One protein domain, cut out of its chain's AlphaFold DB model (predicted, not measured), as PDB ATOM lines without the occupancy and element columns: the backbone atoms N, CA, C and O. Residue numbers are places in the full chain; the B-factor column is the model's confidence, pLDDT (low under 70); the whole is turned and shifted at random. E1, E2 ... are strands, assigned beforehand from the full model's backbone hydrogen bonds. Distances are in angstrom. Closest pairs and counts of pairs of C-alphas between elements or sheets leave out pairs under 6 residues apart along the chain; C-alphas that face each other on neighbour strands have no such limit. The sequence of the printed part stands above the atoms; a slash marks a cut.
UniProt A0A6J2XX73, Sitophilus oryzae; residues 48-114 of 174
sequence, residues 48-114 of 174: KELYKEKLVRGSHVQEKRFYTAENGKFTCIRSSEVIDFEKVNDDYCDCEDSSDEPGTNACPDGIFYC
ATOM      1  N   LYS A  48     -24.882  13.879  -4.706       48.09
ATOM      2  CA  LYS A  48     -24.924  14.116  -3.253       48.09
ATOM      3  C   LYS A  48     -26.181  13.537  -2.581       48.09
ATOM      4  O   LYS A  48     -26.178  13.344  -1.372       48.09
ATOM      5  N   GLU A  49     -27.222  13.215  -3.353       53.47
ATOM      6  CA  GLU A  49     -28.382  12.446  -2.877       53.47
ATOM      7  C   GLU A  49     -28.149  10.926  -2.872       53.47
ATOM      8  O   GLU A  49     -28.752  10.227  -2.062       53.47
ATOM      9  N   LEU A  50     -27.257  10.398  -3.719       49.00
ATOM     10  CA  LEU A  50     -27.080   8.948  -3.903       49.00
ATOM     11  C   LEU A  50     -25.956   8.349  -3.039       49.00
ATOM     12  O   LEU A  50     -25.952   7.153  -2.773       49.00
ATOM     13  N   TYR A  51     -25.049   9.184  -2.535       45.47
ATOM     14  CA  TYR A  51     -24.176   8.867  -1.405       45.47
ATOM     15  C   TYR A  51     -24.492   9.829  -0.257       45.47
ATOM     16  O   TYR A  51     -23.653  10.608   0.198       45.47
ATOM     17  N   LYS A  52     -25.712   9.742   0.286       48.31
ATOM     18  CA  LYS A  52     -25.875   9.934   1.730       48.31
ATOM     19  C   LYS A  52     -25.079   8.800   2.364       48.31
ATOM     20  O   LYS A  52     -25.624   7.732   2.607       48.31
ATOM     21  N   GLU A  53     -23.764   8.986   2.476       56.16
ATOM     22  CA  GLU A  53     -22.843   8.052   3.114       56.16
ATOM     23  C   GLU A  53     -23.556   7.482   4.353       56.16
ATOM     24  O   GLU A  53     -23.881   8.265   5.252       56.16
ATOM     25  N   LYS A  54     -23.879   6.182   4.327       72.62
ATOM     26  CA  LYS A  54     -24.879   5.517   5.176       72.62
ATOM     27  C   LYS A  54     -24.671   5.874   6.652       72.62
ATOM     28  O   LYS A  54     -23.863   5.260   7.333       72.62
ATOM     29  N   LEU A  55     -25.362   6.914   7.113       88.19
ATOM     30  CA  LEU A  55     -25.327   7.352   8.501       88.19
ATOM     31  C   LEU A  55     -26.146   6.347   9.305       88.19
ATOM     32  O   LEU A  55     -27.258   6.000   8.896       88.19
ATOM     33  N   VAL A  56     -25.593   5.877  10.419       93.75
ATOM     34  CA  VAL A  56     -26.339   5.038  11.356       93.75
ATOM     35  C   VAL A  56     -27.542   5.831  11.858       93.75
ATOM     36  O   VAL A  56     -27.432   7.025  12.148       93.75
ATOM     37  N   ARG A  57     -28.717   5.198  11.888       94.44
ATOM     38  CA  ARG A  57     -29.955   5.860  12.314       94.44
ATOM     39  C   ARG A  57     -29.757   6.474  13.699       94.44
ATOM     40  O   ARG A  57     -29.157   5.842  14.555       94.44
ATOM     41  N   GLY A  58     -30.239   7.700  13.873       94.38
ATOM     42  CA  GLY A  58     -30.175   8.407  15.147       94.38
ATOM     43  C   GLY A  58     -28.775   8.864  15.572       94.38
ATOM     44  O   GLY A  58     -28.659   9.543  16.580       94.38
ATOM     45  N   SER A  59     -27.717   8.582  14.798       94.94
ATOM     46  CA  SER A  59     -26.361   9.058  15.106       94.94
ATOM     47  C   SER A  59     -26.117  10.497  14.645       94.94
ATOM     48  O   SER A  59     -26.700  10.977  13.663       94.94
ATOM     49  N   HIS A  60     -25.203  11.195  15.322       93.00
ATOM     50  CA  HIS A  60     -24.809  12.537  14.914       93.00
ATOM     51  C   HIS A  60     -23.921  12.508  13.661       93.00
ATOM     52  O   HIS A  60     -23.017  11.685  13.514       93.00
ATOM     53  N   VAL A  61     -24.092  13.492  12.771       89.75
ATOM     54  CA  VAL A  61     -23.337  13.579  11.503       89.75
ATOM     55  C   VAL A  61     -21.816  13.602  11.721       89.75
ATOM     56  O   VAL A  61     -21.072  13.074  10.898       89.75
ATOM     57  N   GLN A  62     -21.337  14.189  12.824       89.75
ATOM     58  CA  GLN A  62     -19.899  14.246  13.133       89.75
ATOM     59  C   GLN A  62     -19.343  12.928  13.690       89.75
ATOM     60  O   GLN A  62     -18.136  12.699  13.627       89.75
ATOM     61  N   GLU A  63     -20.203  12.053  14.209       91.31
ATOM     62  CA  GLU A  63     -19.812  10.767  14.797       91.31
ATOM     63  C   GLU A  63     -19.761   9.642  13.774       91.31
ATOM     64  O   GLU A  63     -19.284   8.549  14.048       91.31
ATOM     65  N   LYS A  64     -20.194   9.926  12.553       90.38
ATOM     66  CA  LYS A  64     -20.244   8.988  11.442       90.38
ATOM     67  C   LYS A  64     -18.979   8.146  11.236       90.38
ATOM     68  O   LYS A  64     -19.067   7.001  10.812       90.38
ATOM     69  N   ARG A  65     -17.806   8.713  11.526       91.50
ATOM     70  CA  ARG A  65     -16.509   8.027  11.417       91.50
ATOM     71  C   ARG A  65     -16.302   6.904  12.440       91.50
ATOM     72  O   ARG A  65     -15.423   6.090  12.223       91.50
ATOM     73  N   PHE A  66     -17.044   6.910  13.547       92.75
ATOM     74  CA  PHE A  66     -16.947   5.903  14.605       92.75
ATOM     75  C   PHE A  66     -17.812   4.679  14.306       92.75
ATOM     76  O   PHE A  66     -17.488   3.572  14.714       92.75
ATOM     77  N   TYR A  67     -18.885   4.860  13.534       93.75
ATOM     78  CA  TYR A  67     -19.771   3.779  13.119       93.75
ATOM     79  C   TYR A  67     -19.273   3.095  11.838       93.75
ATOM     80  O   TYR A  67     -20.002   2.954  10.852       93.75
ATOM     81  N   THR A  68     -18.006   2.685  11.842       88.81
ATOM     82  CA  THR A  68     -17.392   1.876  10.788       88.81
ATOM     83  C   THR A  68     -17.220   0.450  11.295       88.81
ATOM     84  O   THR A  68     -16.651   0.218  12.354       88.81
ATOM     85  N   ALA A  69     -17.715  -0.529  10.536       86.06
ATOM     86  CA  ALA A  69     -17.599  -1.945  10.881       86.06
ATOM     87  C   ALA A  69     -16.188  -2.486  10.577       86.06
ATOM     88  O   ALA A  69     -16.023  -3.403   9.768       86.06
ATOM     89  N   GLU A  70     -15.151  -1.898  11.176       85.38
ATOM     90  CA  GLU A  70     -13.776  -2.373  11.021       85.38
ATOM     91  C   GLU A  70     -13.652  -3.778  11.621       85.38
ATOM     92  O   GLU A  70     -13.838  -3.987  12.817       85.38
ATOM     93  N   ASN A  71     -13.389  -4.773  10.767       90.56
ATOM     94  CA  ASN A  71     -13.360  -6.194  11.137       90.56
ATOM     95  C   ASN A  71     -14.643  -6.689  11.837       90.56
ATOM     96  O   ASN A  71     -14.588  -7.633  12.625       90.56
ATOM     97  N   GLY A  72     -15.790  -6.052  11.570       94.25
ATOM     98  CA  GLY A  72     -17.061  -6.390  12.219       94.25
ATOM     99  C   GLY A  72     -17.130  -6.018  13.702       94.25
ATOM    100  O   GLY A  72     -18.013  -6.505  14.400       94.25
ATOM    101  N   LYS A  73     -16.222  -5.168  14.195       96.94
ATOM    102  CA  LYS A  73     -16.223  -4.663  15.572       96.94
ATOM    103  C   LYS A  73     -16.678  -3.207  15.623       96.94
ATOM    104  O   LYS A  73     -16.535  -2.468  14.652       96.94
ATOM    105  N   PHE A  74     -17.203  -2.811  16.773       97.25
ATOM    106  CA  PHE A  74     -17.513  -1.435  17.136       97.25
ATOM    107  C   PHE A  74     -16.799  -1.101  18.444       97.25
ATOM    108  O   PHE A  74     -16.735  -1.933  19.346       97.25
ATOM    109  N   THR A  75     -16.222   0.094  18.526       97.06
ATOM    110  CA  THR A  75     -15.617   0.606  19.760       97.06
ATOM    111  C   THR A  75     -16.520   1.699  20.307       97.06
ATOM    112  O   THR A  75     -16.726   2.699  19.615       97.06
ATOM    113  N   CYS A  76     -17.035   1.514  21.522       97.00
ATOM    114  CA  CYS A  76     -17.872   2.498  22.201       97.00
ATOM    115  C   CYS A  76     -17.148   3.853  22.236       97.00
ATOM    116  O   CYS A  76     -15.961   3.933  22.569       97.00
ATOM    117  N   ILE A  77     -17.835   4.926  21.846       96.00
ATOM    118  CA  ILE A  77     -17.203   6.183  21.410       96.00
ATOM    119  C   ILE A  77     -16.397   6.857  22.529       96.00
ATOM    120  O   ILE A  77     -15.333   7.429  22.275       96.00
ATOM    121  N   ARG A  78     -16.907   6.830  23.761       96.25
ATOM    122  CA  ARG A  78     -16.332   7.486  24.944       96.25
ATOM    123  C   ARG A  78     -15.766   6.479  25.939       96.25
ATOM    124  O   ARG A  78     -14.721   6.752  26.521       96.25
ATOM    125  N   SER A  79     -16.428   5.343  26.129       96.75
ATOM    126  CA  SER A  79     -16.056   4.332  27.128       96.75
ATOM    127  C   SER A  79     -15.056   3.286  26.601       96.75
ATOM    128  O   SER A  79     -14.311   2.691  27.374       96.75
ATOM    129  N   SER A  80     -14.874   3.204  25.275       96.25
ATOM    130  CA  SER A  80     -13.830   2.418  24.592       96.25
ATOM    131  C   SER A  80     -13.926   0.891  24.722       96.25
ATOM    132  O   SER A  80     -12.984   0.196  24.328       96.25
ATOM    133  N   GLU A  81     -15.031   0.334  25.222       96.38
ATOM    134  CA  GLU A  81     -15.277  -1.105  25.117       96.38
ATOM    135  C   GLU A  81     -15.421  -1.514  23.651       96.38
ATOM    136  O   GLU A  81     -15.852  -0.735  22.799       96.38
ATOM    137  N   VAL A  82     -15.055  -2.757  23.349       97.12
ATOM    138  CA  VAL A  82     -15.154  -3.307  21.998       97.12
ATOM    139  C   VAL A  82     -16.240  -4.368  21.973       97.12
ATOM    140  O   VAL A  82     -16.137  -5.386  22.659       97.12
ATOM    141  N   ILE A  83     -17.244  -4.148  21.134       97.31
ATOM    142  CA  ILE A  83     -18.366  -5.055  20.904       97.31
ATOM    143  C   ILE A  83     -18.426  -5.465  19.427       97.31
ATOM    144  O   ILE A  83     -17.677  -4.957  18.588       97.31
ATOM    145  N   ASP A  84     -19.279  -6.427  19.091       97.75
ATOM    146  CA  ASP A  84     -19.578  -6.736  17.691       97.75
ATOM    147  C   ASP A  84     -20.395  -5.601  17.068       97.75
ATOM    148  O   ASP A  84     -21.312  -5.084  17.691       97.75
ATOM    149  N   PHE A  85     -20.095  -5.217  15.828       97.25
ATOM    150  CA  PHE A  85     -20.814  -4.131  15.150       97.25
ATOM    151  C   PHE A  85     -22.306  -4.448  14.951       97.25
ATOM    152  O   PHE A  85     -23.118  -3.540  14.820       97.25
ATOM    153  N   GLU A  86     -22.676  -5.730  14.940       96.94
ATOM    154  CA  GLU A  86     -24.071  -6.183  14.870       96.94
ATOM    155  C   GLU A  86     -24.907  -5.774  16.087       96.94
ATOM    156  O   GLU A  86     -26.126  -5.725  15.968       96.94
ATOM    157  N   LYS A  87     -24.254  -5.441  17.208       97.75
ATOM    158  CA  LYS A  87     -24.898  -4.924  18.418       97.75
ATOM    159  C   LYS A  87     -25.308  -3.456  18.309       97.75
ATOM    160  O   LYS A  87     -26.011  -2.950  19.158       97.75
ATOM    161  N   VAL A  88     -24.874  -2.744  17.267       97.81
ATOM    162  CA  VAL A  88     -25.268  -1.344  17.074       97.81
ATOM    163  C   VAL A  88     -26.726  -1.270  16.608       97.81
ATOM    164  O   VAL A  88     -27.038  -1.679  15.483       97.81
ATOM    165  N   ASN A  89     -27.588  -0.630  17.399       97.44
ATOM    166  CA  ASN A  89     -29.044  -0.559  17.229       97.44
ATOM    167  C   ASN A  89     -29.737  -1.924  17.243       97.44
ATOM    168  O   ASN A  89     -30.631  -2.167  16.417       97.44
ATOM    169  N   ASP A  90     -29.324  -2.809  18.143       97.62
ATOM    170  CA  ASP A  90     -29.911  -4.142  18.306       97.62
ATOM    171  C   ASP A  90     -31.021  -4.205  19.374       97.62
ATOM    172  O   ASP A  90     -31.572  -5.277  19.630       97.62
ATOM    173  N   ASP A  91     -31.417  -3.046  19.918       97.19
ATOM    174  CA  ASP A  91     -32.353  -2.888  21.036       97.19
ATOM    175  C   ASP A  91     -31.812  -3.393  22.390       97.19
ATOM    176  O   ASP A  91     -32.598  -3.653  23.312       97.19
ATOM    177  N   TYR A  92     -30.492  -3.493  22.552       98.06
ATOM    178  CA  TYR A  92     -29.838  -3.804  23.817       98.06
ATOM    179  C   TYR A  92     -28.720  -2.800  24.127       98.06
ATOM    180  O   TYR A  92     -27.975  -2.394  23.254       98.06
ATOM    181  N   CYS A  93     -28.606  -2.374  25.390       98.19
ATOM    182  CA  CYS A  93     -27.586  -1.405  25.796       98.19
ATOM    183  C   CYS A  93     -26.308  -2.128  26.257       98.19
ATOM    184  O   CYS A  93     -26.221  -2.578  27.403       98.19
ATOM    185  N   ASP A  94     -25.339  -2.260  25.356       98.12
ATOM    186  CA  ASP A  94     -24.032  -2.884  25.559       98.12
ATOM    187  C   ASP A  94     -22.933  -1.896  25.980       98.12
ATOM    188  O   ASP A  94     -22.046  -2.279  26.748       98.12
ATOM    189  N   CYS A  95     -22.951  -0.652  25.489       97.94
ATOM    190  CA  CYS A  95     -21.943   0.347  25.860       97.94
ATOM    191  C   CYS A  95     -22.332   1.113  27.132       97.94
ATOM    192  O   CYS A  95     -23.448   1.621  27.254       97.94
ATOM    193  N   GLU A  96     -21.373   1.331  28.041       97.31
ATOM    194  CA  GLU A  96     -21.587   2.171  29.234       97.31
ATOM    195  C   GLU A  96     -21.928   3.623  28.852       97.31
ATOM    196  O   GLU A  96     -22.683   4.309  29.540       97.31
ATOM    197  N   ASP A  97     -21.412   4.095  27.713       97.06
ATOM    198  CA  ASP A  97     -21.649   5.444  27.209       97.06
ATOM    199  C   ASP A  97     -22.888   5.593  26.306       97.06
ATOM    200  O   ASP A  97     -23.135   6.704  25.816       97.06
ATOM    201  N   SER A  98     -23.654   4.515  26.100       97.31
ATOM    202  CA  SER A  98     -24.848   4.453  25.240       97.31
ATOM    203  C   SER A  98     -24.606   4.706  23.743       97.31
ATOM    204  O   SER A  98     -25.537   5.062  23.019       97.31
ATOM    205  N   SER A  99     -23.361   4.611  23.266       97.25
ATOM    206  CA  SER A  99     -23.021   4.925  21.868       97.25
ATOM    207  C   SER A  99     -23.365   3.828  20.856       97.25
ATOM    208  O   SER A  99     -23.331   4.081  19.656       97.25
ATOM    209  N   ASP A 100     -23.698   2.630  21.312       98.00
ATOM    210  CA  ASP A 100     -24.173   1.507  20.506       98.00
ATOM    211  C   ASP A 100     -25.637   1.644  20.075       98.00
ATOM    212  O   ASP A 100     -25.979   1.209  18.979       98.00
ATOM    213  N   GLU A 101     -26.466   2.345  20.853       98.06
ATOM    214  CA  GLU A 101     -27.907   2.494  20.600       98.06
ATOM    215  C   GLU A 101     -28.325   3.937  20.224       98.06
ATOM    216  O   GLU A 101     -29.220   4.514  20.851       98.06
ATOM    217  N   PRO A 102     -27.732   4.579  19.193       97.25
ATOM    218  CA  PRO A 102     -28.111   5.942  18.809       97.25
ATOM    219  C   PRO A 102     -29.504   6.025  18.162       97.25
ATOM    220  O   PRO A 102     -30.088   7.101  18.062       97.25
ATOM    221  N   GLY A 103     -30.023   4.908  17.657       96.88
ATOM    222  CA  GLY A 103     -31.207   4.794  16.813       96.88
ATOM    223  C   GLY A 103     -32.384   4.065  17.452       96.88
ATOM    224  O   GLY A 103     -33.393   3.908  16.766       96.88
ATOM    225  N   THR A 104     -32.269   3.626  18.707       97.25
ATOM    226  CA  THR A 104     -33.309   2.907  19.464       97.25
ATOM    227  C   THR A 104     -33.562   3.597  20.813       97.25
ATOM    228  O   THR A 104     -32.990   4.646  21.114       97.25
ATOM    229  N   ASN A 105     -34.443   3.016  21.630       96.31
ATOM    230  CA  ASN A 105     -34.732   3.452  22.996       96.31
ATOM    231  C   ASN A 105     -34.106   2.548  24.079       96.31
ATOM    232  O   ASN A 105     -34.538   2.606  25.231       96.31
ATOM    233  N   ALA A 106     -33.126   1.705  23.735       97.81
ATOM    234  CA  ALA A 106     -32.607   0.675  24.640       97.81
ATOM    235  C   ALA A 106     -31.692   1.213  25.753       97.81
ATOM    236  O   ALA A 106     -31.716   0.697  26.872       97.81
ATOM    237  N   CYS A 107     -30.921   2.269  25.483       97.69
ATOM    238  CA  CYS A 107     -30.068   2.900  26.489       97.69
ATOM    239  C   CYS A 107     -30.777   4.066  27.204       97.69
ATOM    240  O   CYS A 107     -31.299   4.954  26.524       97.69
ATOM    241  N   PRO A 108     -30.759   4.138  28.552       94.12
ATOM    242  CA  PRO A 108     -31.491   5.149  29.327       94.12
ATOM    243  C   PRO A 108     -30.970   6.581  29.132       94.12
ATOM    244  O   PRO A 108     -31.767   7.516  29.105       94.12
ATOM    245  N   ASP A 109     -29.657   6.742  28.947       95.56
ATOM    246  CA  ASP A 109     -28.994   8.034  28.716       95.56
ATOM    247  C   ASP A 109     -28.670   8.268  27.226       95.56
ATOM    248  O   ASP A 109     -27.866   9.133  26.866       95.56
ATOM    249  N   GLY A 110     -29.304   7.492  26.341       95.94
ATOM    250  CA  GLY A 110     -29.123   7.588  24.898       95.94
ATOM    251  C   GLY A 110     -29.681   8.888  24.312       95.94
ATOM    252  O   GLY A 110     -30.648   9.478  24.806       95.94
ATOM    253  N   ILE A 111     -29.081   9.329  23.206       96.88
ATOM    254  CA  ILE A 111     -29.506  10.515  22.457       96.88
ATOM    255  C   ILE A 111     -29.750  10.109  21.009       96.88
ATOM    256  O   ILE A 111     -28.849   9.607  20.342       96.88
ATOM    257  N   PHE A 112     -30.947  10.406  20.512       96.81
ATOM    258  CA  PHE A 112     -31.324  10.209  19.122       96.81
ATOM    259  C   PHE A 112     -31.260  11.530  18.358       96.81
ATOM    260  O   PHE A 112     -31.880  12.523  18.744       96.81
ATOM    261  N   TYR A 113     -30.549  11.548  17.236       95.31
ATOM    262  CA  TYR A 113     -30.484  12.687  16.324       95.31
ATOM    263  C   TYR A 113     -31.493  12.542  15.183       95.31
ATOM    264  O   TYR A 113     -31.436  11.595  14.396       95.31
ATOM    265  N   CYS A 114     -32.384  13.528  15.052       92.69
ATOM    266  CA  CYS A 114     -33.370  13.566  13.974       92.69
ATOM    267  C   CYS A 114     -32.667  13.600  12.607       92.69
ATOM    268  O   CYS A 114     -31.668  14.304  12.418       92.69
TER     269      CYS A 114
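AT A GLANCE: This is residues 48 to 114 of the 174 residues of a protein of Sitophilus oryzae (UniProt A0A6J2XX73). Little regular structure is here: a body of looping chain has a small hairpin, E1 and E2, on one side and the short strand E3 on the opposite side, while the first residues from Lys 48 trail away as a tail. The 67 printed residues hold three named strands, E1, E2, E3, and no named helix; the class is all strand, with 9 residues in named elements. E1 and E2 form an antiparallel sheet. The whole is compact, radius of gyration of the C-alphas 11.4 A, spanning 35 by 27 by 19 A.

IN THESE COORDINATES: From Lys 48 at (-24.924, 14.116, -3.253), residues 48 to 72 hold no named element. Find C-alpha 73 at (-16.223, -4.663, 15.572), where E1, residues 73 to 75, begins, 6.8 A long. E2, residues 82 to 84, measures 7.1 A; E3, residues 111 to 113, 6.6 A, ends at (-30.484, 12.687, 16.324).

HOW THE PARTS SIT: In the hairpin, N 74 and O 83 are within hydrogen-bond range at 2.9 A. E3 pairs with no named strand and is apart from E1 and E2.

THE WHOLE: The printed part has no cut. The link E2 to E3 is long, 26 residues. Residues 48 to 53 have pLDDT under 70.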